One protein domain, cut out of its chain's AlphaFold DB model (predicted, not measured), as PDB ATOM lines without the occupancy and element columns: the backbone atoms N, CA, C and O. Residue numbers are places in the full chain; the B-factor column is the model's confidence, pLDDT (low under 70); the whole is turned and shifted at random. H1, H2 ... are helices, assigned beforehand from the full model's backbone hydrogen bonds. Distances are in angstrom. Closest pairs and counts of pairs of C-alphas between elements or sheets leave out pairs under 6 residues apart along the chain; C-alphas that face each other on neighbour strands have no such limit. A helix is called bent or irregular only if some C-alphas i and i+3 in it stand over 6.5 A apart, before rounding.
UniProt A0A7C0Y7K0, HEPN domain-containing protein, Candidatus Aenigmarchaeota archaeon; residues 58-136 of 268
ATOM      1  N   VAL A  58     178.490  85.259 128.333       94.56
ATOM      2  CA  VAL A  58     177.039  85.001 128.298       94.56
ATOM      3  C   VAL A  58     176.607  84.198 129.524       94.56
ATOM      4  O   VAL A  58     175.647  84.580 130.186       94.56
ATOM      5  N   GLU A  59     177.352  83.152 129.887       92.56
ATOM      6  CA  GLU A  59     177.089  82.365 131.102       92.56
ATOM      7  C   GLU A  59     177.114  83.227 132.370       92.56
ATOM      8  O   GLU A  59     176.203  83.174 133.194       92.56
ATOM      9  N   THR A  60     178.111  84.103 132.473       92.56
ATOM     10  CA  THR A  60     178.237  85.053 133.583       92.56
ATOM     11  C   THR A  60     177.079  86.054 133.595       92.56
ATOM     12  O   THR A  60     176.523  86.346 134.650       92.56
ATOM     13  N   ALA A  61     176.677  86.563 132.425       94.31
ATOM     14  CA  ALA A  61     175.572  87.510 132.314       94.31
ATOM     15  C   ALA A  61     174.245  86.912 132.805       94.31
ATOM     16  O   ALA A  61     173.510  87.600 133.508       94.31
ATOM     17  N   LYS A  62     173.966  85.631 132.516       94.25
ATOM     18  CA  LYS A  62     172.759  84.948 133.015       94.25
ATOM     19  C   LYS A  62     172.671  84.961 134.543       94.25
ATOM     20  O   LYS A  62     171.596  85.189 135.088       94.25
ATOM     21  N   LEU A  63     173.793  84.758 135.236       93.19
ATOM     22  CA  LEU A  63     173.837  84.814 136.700       93.19
ATOM     23  C   LEU A  63     173.517  86.217 137.220       93.19
ATOM     24  O   LEU A  63     172.684  86.359 138.113       93.19
ATOM     25  N   TYR A  64     174.141  87.245 136.634       91.31
ATOM     26  CA  TYR A  64     173.917  88.639 137.029       91.31
ATOM     27  C   TYR A  64     172.468  89.086 136.813       91.31
ATOM     28  O   TYR A  64     171.913  89.745 137.686       91.31
ATOM     29  N   MET A  65     171.819  88.652 135.728       95.00
ATOM     30  CA  MET A  65     170.406  88.967 135.467       95.00
ATOM     31  C   MET A  65     169.465  88.494 136.589       95.00
ATOM     32  O   MET A  65     168.424  89.104 136.828       95.00
ATOM     33  N   VAL A  66     169.804  87.414 137.301       93.31
ATOM     34  CA  VAL A  66     169.015  86.971 138.464       93.31
ATOM     35  C   VAL A  66     169.506  87.618 139.753       93.31
ATOM     36  O   VAL A  66     168.696  88.145 140.515       93.31
ATOM     37  N   ALA A  67     170.818  87.565 140.000       91.38
ATOM     38  CA  ALA A  67     171.431  88.001 141.253       91.38
ATOM     39  C   ALA A  67     171.294  89.507 141.505       91.38
ATOM     40  O   ALA A  67     171.192  89.912 142.658       91.38
ATOM     41  N   GLU A  68     171.271  90.312 140.446       92.56
ATOM     42  CA  GLU A  68     171.120  91.761 140.530       92.56
ATOM     43  C   GLU A  68     169.711  92.167 140.086       92.56
ATOM     44  O   GLU A  68     168.910  92.586 140.921       92.56
ATOM     45  N   ASP A  69     169.353  91.969 138.813       96.94
ATOM     46  CA  ASP A  69     168.135  92.581 138.264       96.94
ATOM     47  C   ASP A  69     166.841  91.973 138.836       96.94
ATOM     48  O   ASP A  69     165.977  92.695 139.338       96.94
ATOM     49  N   CYS A  70     166.685  90.641 138.799       97.62
ATOM     50  CA  CYS A  70     165.477  89.997 139.338       97.62
ATOM     51  C   CYS A  70     165.375  90.167 140.858       97.62
ATOM     52  O   CYS A  70     164.290  90.429 141.382       97.62
ATOM     53  N   TYR A  71     166.501  90.025 141.557       97.69
ATOM     54  CA  TYR A  71     166.582  90.204 143.000       97.69
ATOM     55  C   TYR A  71     166.156  91.612 143.431       97.69
ATOM     56  O   TYR A  71     165.238  91.732 144.245       97.69
ATOM     57  N   TYR A  72     166.772  92.667 142.884       98.00
ATOM     58  CA  TYR A  72     166.468  94.038 143.297       98.00
ATOM     59  C   TYR A  72     165.058  94.443 142.874       98.00
ATOM     60  O   TYR A  72     164.336  95.020 143.683       98.00
ATOM     61  N   ALA A  73     164.588  94.028 141.693       98.38
ATOM     62  CA  ALA A  73     163.204  94.275 141.288       98.38
ATOM     63  C   ALA A  73     162.187  93.708 142.299       98.38
ATOM     64  O   ALA A  73     161.199  94.365 142.645       98.38
ATOM     65  N   MET A  74     162.418  92.493 142.805       98.50
ATOM     66  CA  MET A  74     161.545  91.879 143.808       98.50
ATOM     67  C   MET A  74     161.710  92.528 145.189       98.50
ATOM     68  O   MET A  74     160.716  92.857 145.835       98.50
ATOM     69  N   LEU A  75     162.943  92.751 145.639       98.25
ATOM     70  CA  LEU A  75     163.211  93.329 146.952       98.25
ATOM     71  C   LEU A  75     162.687  94.767 147.069       98.25
ATOM     72  O   LEU A  75     161.975  95.086 148.021       98.25
ATOM     73  N   GLU A  76     163.003  95.630 146.107       98.00
ATOM     74  CA  GLU A  76     162.640  97.048 146.152       98.00
ATOM     75  C   GLU A  76     161.131  97.243 146.008       98.00
ATOM     76  O   GLU A  76     160.545  98.069 146.707       98.00
ATOM     77  N   SER A  77     160.463  96.442 145.168       97.94
ATOM     78  CA  SER A  77     159.000  96.492 145.071       97.94
ATOM     79  C   SER A  77     158.319  96.062 146.375       97.94
ATOM     80  O   SER A  77     157.340  96.687 146.785       97.94
ATOM     81  N   ALA A  78     158.864  95.065 147.080       97.38
ATOM     82  CA  ALA A  78     158.400  94.688 148.414       97.38
ATOM     83  C   ALA A  78     158.630  95.804 149.447       97.38
ATOM     84  O   ALA A  78     157.713  96.166 150.189       97.38
ATOM     85  N   GLN A  79     159.835  96.378 149.480       97.38
ATOM     86  CA  GLN A  79     160.180  97.483 150.377       97.38
ATOM     87  C   GLN A  79     159.301  98.713 150.124       97.38
ATOM     88  O   GLN A  79     158.810  99.310 151.079       97.38
ATOM     89  N   ALA A  80     159.023  99.047 148.862       97.06
ATOM     90  CA  ALA A  80     158.148 100.154 148.491       97.06
ATOM     91  C   ALA A  80     156.723  99.968 149.030       97.06
ATOM     92  O   ALA A  80     156.140 100.910 149.571       97.06
ATOM     93  N   VAL A  81     156.166  98.753 148.948       96.00
ATOM     94  CA  VAL A  81     154.845  98.448 149.524       96.00
ATOM     95  C   VAL A  81     154.857  98.599 151.044       96.00
ATOM     96  O   VAL A  81     153.949  99.214 151.603       96.00
ATOM     97  N   LEU A  82     155.886  98.083 151.721       95.00
ATOM     98  CA  LEU A  82     156.023  98.193 153.177       95.00
ATOM     99  C   LEU A  82     156.174  99.654 153.630       95.00
ATOM    100  O   LEU A  82     155.489 100.083 154.560       95.00
ATOM    101  N   MET A  83     156.988 100.437 152.919       95.00
ATOM    102  CA  MET A  83     157.122 101.882 153.116       95.00
ATOM    103  C   MET A  83     155.799 102.603 152.924       95.00
ATOM    104  O   MET A  83     155.402 103.424 153.753       95.00
ATOM    105  N   PHE A  84     155.070 102.264 151.864       91.94
ATOM    106  CA  PHE A  84     153.754 102.829 151.639       91.94
ATOM    107  C   PHE A  84     152.785 102.440 152.756       91.94
ATOM    108  O   PHE A  84     151.948 103.248 153.141       91.94
ATOM    109  N   PHE A  85     152.923 101.261 153.356       88.38
ATOM    110  CA  PHE A  85     152.156 100.855 154.534       88.38
ATOM    111  C   PHE A  85     152.599 101.551 155.841       88.38
ATOM    112  O   PHE A  85     151.994 101.337 156.889       88.38
ATOM    113  N   GLY A  86     153.609 102.426 155.791       89.19
ATOM    114  CA  GLY A  86     154.120 103.176 156.939       89.19
ATOM    115  C   GLY A  86     155.164 102.420 157.761       89.19
ATOM    116  O   GLY A  86     155.385 102.769 158.918       89.19
ATOM    117  N   ARG A  87     155.784 101.376 157.198       91.56
ATOM    118  CA  ARG A  87     156.879 100.637 157.838       91.56
ATOM    119  C   ARG A  87     158.231 101.045 157.272       91.56
ATOM    120  O   ARG A  87     158.327 101.505 156.141       91.56
ATOM    121  N   HIS A  88     159.286 100.857 158.054       92.31
ATOM    122  CA  HIS A  88     160.640 101.033 157.540       92.31
ATOM    123  C   HIS A  88     160.982  99.923 156.537       92.31
ATOM    124  O   HIS A  88     160.527  98.790 156.719       92.31
ATOM    125  N   PRO A  89     161.765 100.225 155.484       94.69
ATOM    126  CA  PRO A  89     162.204  99.210 154.540       94.69
ATOM    127  C   PRO A  89     163.112  98.205 155.271       94.69
ATOM    128  O   PRO A  89     164.139  98.609 155.826       94.69
ATOM    129  N   PRO A  90     162.744  96.914 155.318       93.88
ATOM    130  CA  PRO A  90     163.543  95.904 155.998       93.88
ATOM    131  C   PRO A  90     164.845  95.633 155.247       93.88
ATOM    132  O   PRO A  90     164.949  95.854 154.035       93.88
ATOM    133  N   ARG A  91     165.830  95.079 155.958       95.56
ATOM    134  CA  ARG A  91     167.031  94.519 155.328       95.56
ATOM    135  C   ARG A  91     166.642  93.352 154.410       95.56
ATOM    136  O   ARG A  91     165.632  92.701 154.679       95.56
ATOM    137  N   PRO A  92     167.441  93.022 153.378       94.12
ATOM    138  CA  PRO A  92     167.096  91.947 152.450       94.12
ATOM    139  C   PRO A  92     166.740  90.617 153.120       94.12
ATOM    140  O   PRO A  92     165.779  89.969 152.730       94.12
ATOM    141  N   GLU A  93     167.475  90.238 154.164       93.75
ATOM    142  CA  GLU A  93     167.266  88.981 154.896       93.75
ATOM    143  C   GLU A  93     165.967  88.965 155.712       93.75
ATOM    144  O   GLU A  93     165.379  87.911 155.937       93.75
ATOM    145  N   GLU A  94     165.510  90.137 156.142       95.69
ATOM    146  CA  GLU A  94     164.323  90.313 156.980       95.69
ATOM    147  C   GLU A  94     163.063  90.567 156.140       95.69
ATOM    148  O   GLU A  94     161.944  90.366 156.619       95.69
ATOM    149  N   ALA A  95     163.225  90.990 154.880       95.94
ATOM    150  CA  ALA A  95     162.126  91.369 154.000       95.94
ATOM    151  C   ALA A  95     161.054  90.275 153.839       95.94
ATOM    152  O   ALA A  95     159.870  90.600 153.976       95.94
ATOM    153  N   PRO A  96     161.397  88.985 153.637       97.00
ATOM    154  CA  PRO A  96     160.388  87.931 153.550       97.00
ATOM    155  C   PRO A  96     159.556  87.766 154.825       97.00
ATOM    156  O   PRO A  96     158.326  87.655 154.773       97.00
ATOM    157  N   LEU A  97     160.212  87.811 155.987       96.19
ATOM    158  CA  LEU A  97     159.544  87.695 157.280       96.19
ATOM    159  C   LEU A  97     158.580  88.862 157.507       96.19
ATOM    160  O   LEU A  97     157.454  88.655 157.969       96.19
ATOM    161  N   GLU A  98     158.997  90.079 157.156       95.94
ATOM    162  CA  GLU A  98     158.160  91.266 157.308       95.94
ATOM    163  C   GLU A  98     156.952  91.231 156.364       95.94
ATOM    164  O   GLU A  98     155.830  91.499 156.802       95.94
ATOM    165  N   LEU A  99     157.128  90.798 155.109       95.50
ATOM    166  CA  LEU A  99     156.013  90.565 154.180       95.50
ATOM    167  C   LEU A  99     155.012  89.542 154.728       95.50
ATOM    168  O   LEU A  99     153.798  89.745 154.632       95.50
ATOM    169  N   LYS A 100     155.500  88.459 155.341       95.94
ATOM    170  CA  LYS A 100     154.645  87.429 155.941       95.94
ATOM    171  C   LYS A 100     153.839  87.976 157.123       95.94
ATOM    172  O   LYS A 100     152.635  87.738 157.226       95.94
ATOM    173  N   ARG A 101     154.487  88.738 158.008       95.25
ATOM    174  CA  ARG A 101     153.862  89.328 159.207       95.25
ATOM    175  C   ARG A 101     152.848  90.423 158.886       95.25
ATOM    176  O   ARG A 101     151.937  90.645 159.684       95.25
ATOM    177  N   THR A 102     153.006  91.091 157.746       93.38
ATOM    178  CA  THR A 102     152.173  92.223 157.333       93.38
ATOM    179  C   THR A 102     151.217  91.830 156.211       93.38
ATOM    180  O   THR A 102     150.057  91.523 156.473       93.38
ATOM    181  N   LEU A 103     151.697  91.797 154.969       93.81
ATOM    182  CA  LEU A 103     150.876  91.669 153.771       93.81
ATOM    183  C   LEU A 103     150.201  90.302 153.656       93.81
ATOM    184  O   LEU A 103     149.032  90.249 153.288       93.81
ATOM    185  N   VAL A 104     150.889  89.205 153.993       94.50
ATOM    186  CA  VAL A 104     150.272  87.864 153.969       94.50
ATOM    187  C   VAL A 104     149.237  87.735 155.082       94.50
ATOM    188  O   VAL A 104     148.110  87.324 154.823       94.50
ATOM    189  N   LYS A 105     149.587  88.129 156.315       93.94
ATOM    190  CA  LYS A 105     148.670  88.073 157.465       93.94
ATOM    191  C   LYS A 105     147.397  88.896 157.239       93.94
ATOM    192  O   LYS A 105     146.330  88.504 157.691       93.94
ATOM    193  N   MET A 106     147.512  90.021 156.536       90.50
ATOM    194  CA  MET A 106     146.384  90.875 156.151       90.50
ATOM    195  C   MET A 106     145.660  90.407 154.878       90.50
ATOM    196  O   MET A 106     144.684  91.030 154.475       90.50
ATOM    197  N   GLY A 107     146.129  89.342 154.223       92.88
ATOM    198  CA  GLY A 107     145.517  88.796 153.011       92.88
ATOM    199  C   GLY A 107     145.755  89.618 151.738       92.88
ATOM    200  O   GLY A 107     145.080  89.396 150.734       92.88
ATOM    201  N   PHE A 108     146.706  90.559 151.737       92.44
ATOM    202  CA  PHE A 108     147.037  91.358 150.551       92.44
ATOM    203  C   PHE A 108     147.788  90.557 149.485       92.44
ATOM    204  O   PHE A 108     147.607  90.819 148.294       92.44
ATOM    205  N   ILE A 109     148.616  89.593 149.900       95.12
ATOM    206  CA  ILE A 109     149.419  88.743 149.011       95.12
ATOM    207  C   ILE A 109     149.374  87.276 149.444       95.12
ATOM    208  O   ILE A 109     149.108  86.959 150.603       95.12
ATOM    209  N   LYS A 110     149.686  86.375 148.509       95.69
ATOM    210  CA  LYS A 110     149.813  84.935 148.774       95.69
ATOM    211  C   LYS A 110     151.184  84.588 149.381       95.69
ATOM    212  O   LYS A 110     152.165  85.229 149.002       95.69
ATOM    213  N   PRO A 111     151.281  83.543 150.228       96.12
ATOM    214  CA  PRO A 111     152.558  83.056 150.767       96.12
ATOM    215  C   PRO A 111     153.600  82.705 149.693       96.12
ATOM    216  O   PRO A 111     154.772  83.004 149.873       96.12
ATOM    217  N   GLU A 112     153.156  82.181 148.547       97.06
ATOM    218  CA  GLU A 112     153.990  81.843 147.377       97.06
ATOM    219  C   GLU A 112     154.917  82.996 146.940       97.06
ATOM    220  O   GLU A 112     156.067  82.778 146.567       97.06
ATOM    221  N   LEU A 113     154.452  84.248 147.019       97.06
ATOM    222  CA  LEU A 113     155.274  85.412 146.666       97.06
ATOM    223  C   LEU A 113     156.458  85.572 147.628       97.06
ATOM    224  O   LEU A 113     157.556  85.919 147.198       97.06
ATOM    225  N   VAL A 114     156.246  85.303 148.918       97.25
ATOM    226  CA  VAL A 114     157.299  85.370 149.940       97.25
ATOM    227  C   VAL A 114     158.352  84.294 149.684       97.25
ATOM    228  O   VAL A 114     159.538  84.601 149.711       97.25
ATOM    229  N   GLU A 115     157.929  83.078 149.336       97.56
ATOM    230  CA  GLU A 115     158.835  81.977 148.986       97.56
ATOM    231  C   GLU A 115     159.706  82.318 147.769       97.56
ATOM    232  O   GLU A 115     160.899  82.012 147.742       97.56
ATOM    233  N   TRP A 116     159.153  83.010 146.766       98.06
ATOM    234  CA  TRP A 116     159.951  83.480 145.632       98.06
ATOM    235  C   TRP A 116     160.993  84.517 146.042       98.06
ATOM    236  O   TRP A 116     162.112  84.475 145.529       98.06
ATOM    237  N   LEU A 117     160.650  85.434 146.952       97.88
ATOM    238  CA  LEU A 117     161.599  86.422 147.460       97.88
ATOM    239  C   LEU A 117     162.729  85.744 148.256       97.88
ATOM    240  O   LEU A 117     163.899  86.030 148.019       97.88
ATOM    241  N   GLU A 118     162.403  84.797 149.139       97.50
ATOM    242  CA  GLU A 118     163.405  83.993 149.860       97.50
ATOM    243  C   GLU A 118     164.318  83.238 148.892       97.50
ATOM    244  O   GLU A 118     165.544  83.235 149.041       97.50
ATOM    245  N   GLY A 119     163.723  82.637 147.860       96.44
ATOM    246  CA  GLY A 119     164.452  81.905 146.839       96.44
ATOM    247  C   GLY A 119     165.427  82.790 146.059       96.44
ATOM    248  O   GLY A 119     166.587  82.409 145.911       96.44
ATOM    249  N   VAL A 120     165.008  83.979 145.605       96.75
ATOM    250  CA  VAL A 120     165.898  84.867 144.833       96.75
ATOM    251  C   VAL A 120     167.023  85.437 145.705       96.75
ATOM    252  O   VAL A 120     168.166  85.505 145.254       96.75
ATOM    253  N   ILE A 121     166.747  85.748 146.982       96.56
ATOM    254  CA  ILE A 121     167.774  86.150 147.962       96.56
ATOM    255  C   ILE A 121     168.821  85.041 148.118       96.56
ATOM    256  O   ILE A 121     170.024  85.312 148.129       96.56
ATOM    257  N   LYS A 122     168.379  83.782 148.227       95.31
ATOM    258  CA  LYS A 122     169.284  82.635 148.342       95.31
ATOM    259  C   LYS A 122     170.131  82.457 147.084       95.31
ATOM    260  O   LYS A 122     171.346  82.321 147.200       95.31
ATOM    261  N   VAL A 123     169.518  82.518 145.900       94.38
ATOM    262  CA  VAL A 123     170.238  82.406 144.620       94.38
ATOM    263  C   VAL A 123     171.318  83.480 144.505       94.38
ATOM    264  O   VAL A 123     172.451  83.155 144.159       94.38
ATOM    265  N   ARG A 124     171.008  84.731 144.865       94.25
ATOM    266  CA  ARG A 124     171.993  85.819 144.902       94.25
ATOM    267  C   ARG A 124     173.167  85.496 145.827       94.25
ATOM    268  O   ARG A 124     174.309  85.565 145.386       94.25
ATOM    269  N   LYS A 125     172.902  85.076 147.068       93.62
ATOM    270  CA  LYS A 125     173.953  84.701 148.034       93.62
ATOM    271  C   LYS A 125     174.826  83.546 147.539       93.62
ATOM    272  O   LYS A 125     176.039  83.553 147.744       93.62
ATOM    273  N   ASP A 126     174.227  82.548 146.893       93.44
ATOM    274  CA  ASP A 126     174.962  81.406 146.345       93.44
ATOM    275  C   ASP A 126     175.871  81.819 145.172       93.44
ATOM    276  O   ASP A 126     176.969  81.273 145.027       93.44
ATOM    277  N   ILE A 127     175.456  82.809 144.376       92.31
ATOM    278  CA  ILE A 127     176.262  83.402 143.297       92.31
ATOM    279  C   ILE A 127     177.387  84.279 143.872       92.31
ATOM    280  O   ILE A 127     178.544  84.107 143.487       92.31
ATOM    281  N   GLU A 128     177.095  85.159 144.839       89.62
ATOM    282  CA  GLU A 128     178.094  86.017 145.507       89.62
ATOM    283  C   GLU A 128     179.216  85.191 146.155       89.62
ATOM    284  O   GLU A 128     180.399  85.505 146.019       89.62
ATOM    285  N   HIS A 129     178.857  84.083 146.808       92.62
ATOM    286  CA  HIS A 129     179.810  83.174 147.445       92.62
ATOM    287  C   HIS A 129     180.440  82.153 146.485       92.62
ATOM    288  O   HIS A 129     181.121  81.236 146.948       92.62
ATOM    289  N   LYS A 130     180.221  82.273 145.167       87.88
ATOM    290  CA  LYS A 130     180.745  81.356 144.132       87.88
ATOM    291  C   LYS A 130     180.386  79.879 144.355       87.88
ATOM    292  O   LYS A 130     181.040  78.986 143.815       87.88
ATOM    293  N   LYS A 131     179.336  79.608 145.139       89.94
ATOM    294  CA  LYS A 131     178.751  78.265 145.284       89.94
ATOM    295  C   LYS A 131     178.038  77.857 144.003       89.94
ATOM    296  O   LYS A 131     177.920  76.673 143.702       89.94
ATOM    297  N   ARG A 132     177.574  78.855 143.250       86.44
ATOM    298  CA  ARG A 132     176.863  78.690 141.999       86.44
ATOM    299  C   ARG A 132     177.526  79.494 140.886       86.44
ATOM    300  O   ARG A 132     177.482  80.718 140.894       86.44
ATOM    301  N   ASN A 133     178.081  78.781 139.908       85.75
ATOM    302  CA  ASN A 133     178.858  79.375 138.815       85.75
ATOM    303  C   ASN A 133     178.192  79.240 137.440       85.75
ATOM    304  O   ASN A 133     178.712  79.771 136.464       85.75
ATOM    305  N   GLU A 134     177.054  78.548 137.362       88.94
ATOM    306  CA  GLU A 134     176.317  78.314 136.120       88.94
ATOM    307  C   GLU A 134     174.801  78.326 136.367       88.94
ATOM    308  O   GLU A 134     174.306  78.041 137.469       88.94
ATOM    309  N   MET A 135     174.053  78.685 135.325       91.56
ATOM    310  CA  MET A 135     172.593  78.715 135.333       91.56
ATOM    311  C   MET A 135     172.048  78.341 133.956       91.56
ATOM    312  O   MET A 135     172.482  78.865 132.924       91.56
ATOM    313  N   LYS A 136     171.069  77.433 133.941       93.44
ATOM    314  CA  LYS A 136     170.359  77.049 132.718       93.44
ATOM    315  C   LYS A 136     169.474  78.203 132.241       93.44
ATOM    316  O   LYS A 136     168.937  78.943 133.058       93.44
TER     317      LYS A 136
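AT A GLANCE: This is residues 58 to 136 of the 268 residues of the protein "HEPN domain-containing protein" of Candidatus Aenigmarchaeota archaeon (UniProt A0A7C0Y7K0). A long, nearly straight helix, H1, is crossed at a slant by a helical hairpin, H2 and H3, packed on one side of it. The 79 printed residues include three named helices, H1, H2, H3, and no named strand: all helix. The outline is a rod, 40 by 20 by 18 A, only just compact, close to loose, radius of gyration of the C-alphas 13.6 A.

IN THESE COORDINATES: H1, residues 58 to 84, begins at C-alpha 58 (177.039, 85.001, 128.298). By hydrogen bonds assigned as one helix, it is bent, C-alphas 67 and 70 being 6.6 A apart: H1a, 58 to 67, 14.4 A; H1b, 70 to 84, 21.3 A. H2, residues 95 to 104, 12.4 A, is only just irregular: C-alphas 101 and 104 are 6.52 A apart. H3, residues 111 to 128, 26.2 A, ends at C-alpha 128 (178.094, 86.017, 145.507).

HOW THE PARTS SIT: H3 touches H1a, closest C-alphas Ala 67 and Arg 124, 4.3 A, a steep tilt of 48 degrees. H2 and H3, a hairpin, touch, closest C-alphas Pro 96 and Val 114, 5.4 A. O i to N i+4 pairs are within hydrogen-bond range throughout H1b and H3, 4 of 6 in H1a, 5 of 6 in H2.

THE WHOLE: The printed part has no cut; both links are short; no printed residue is under 70 in pLDDT.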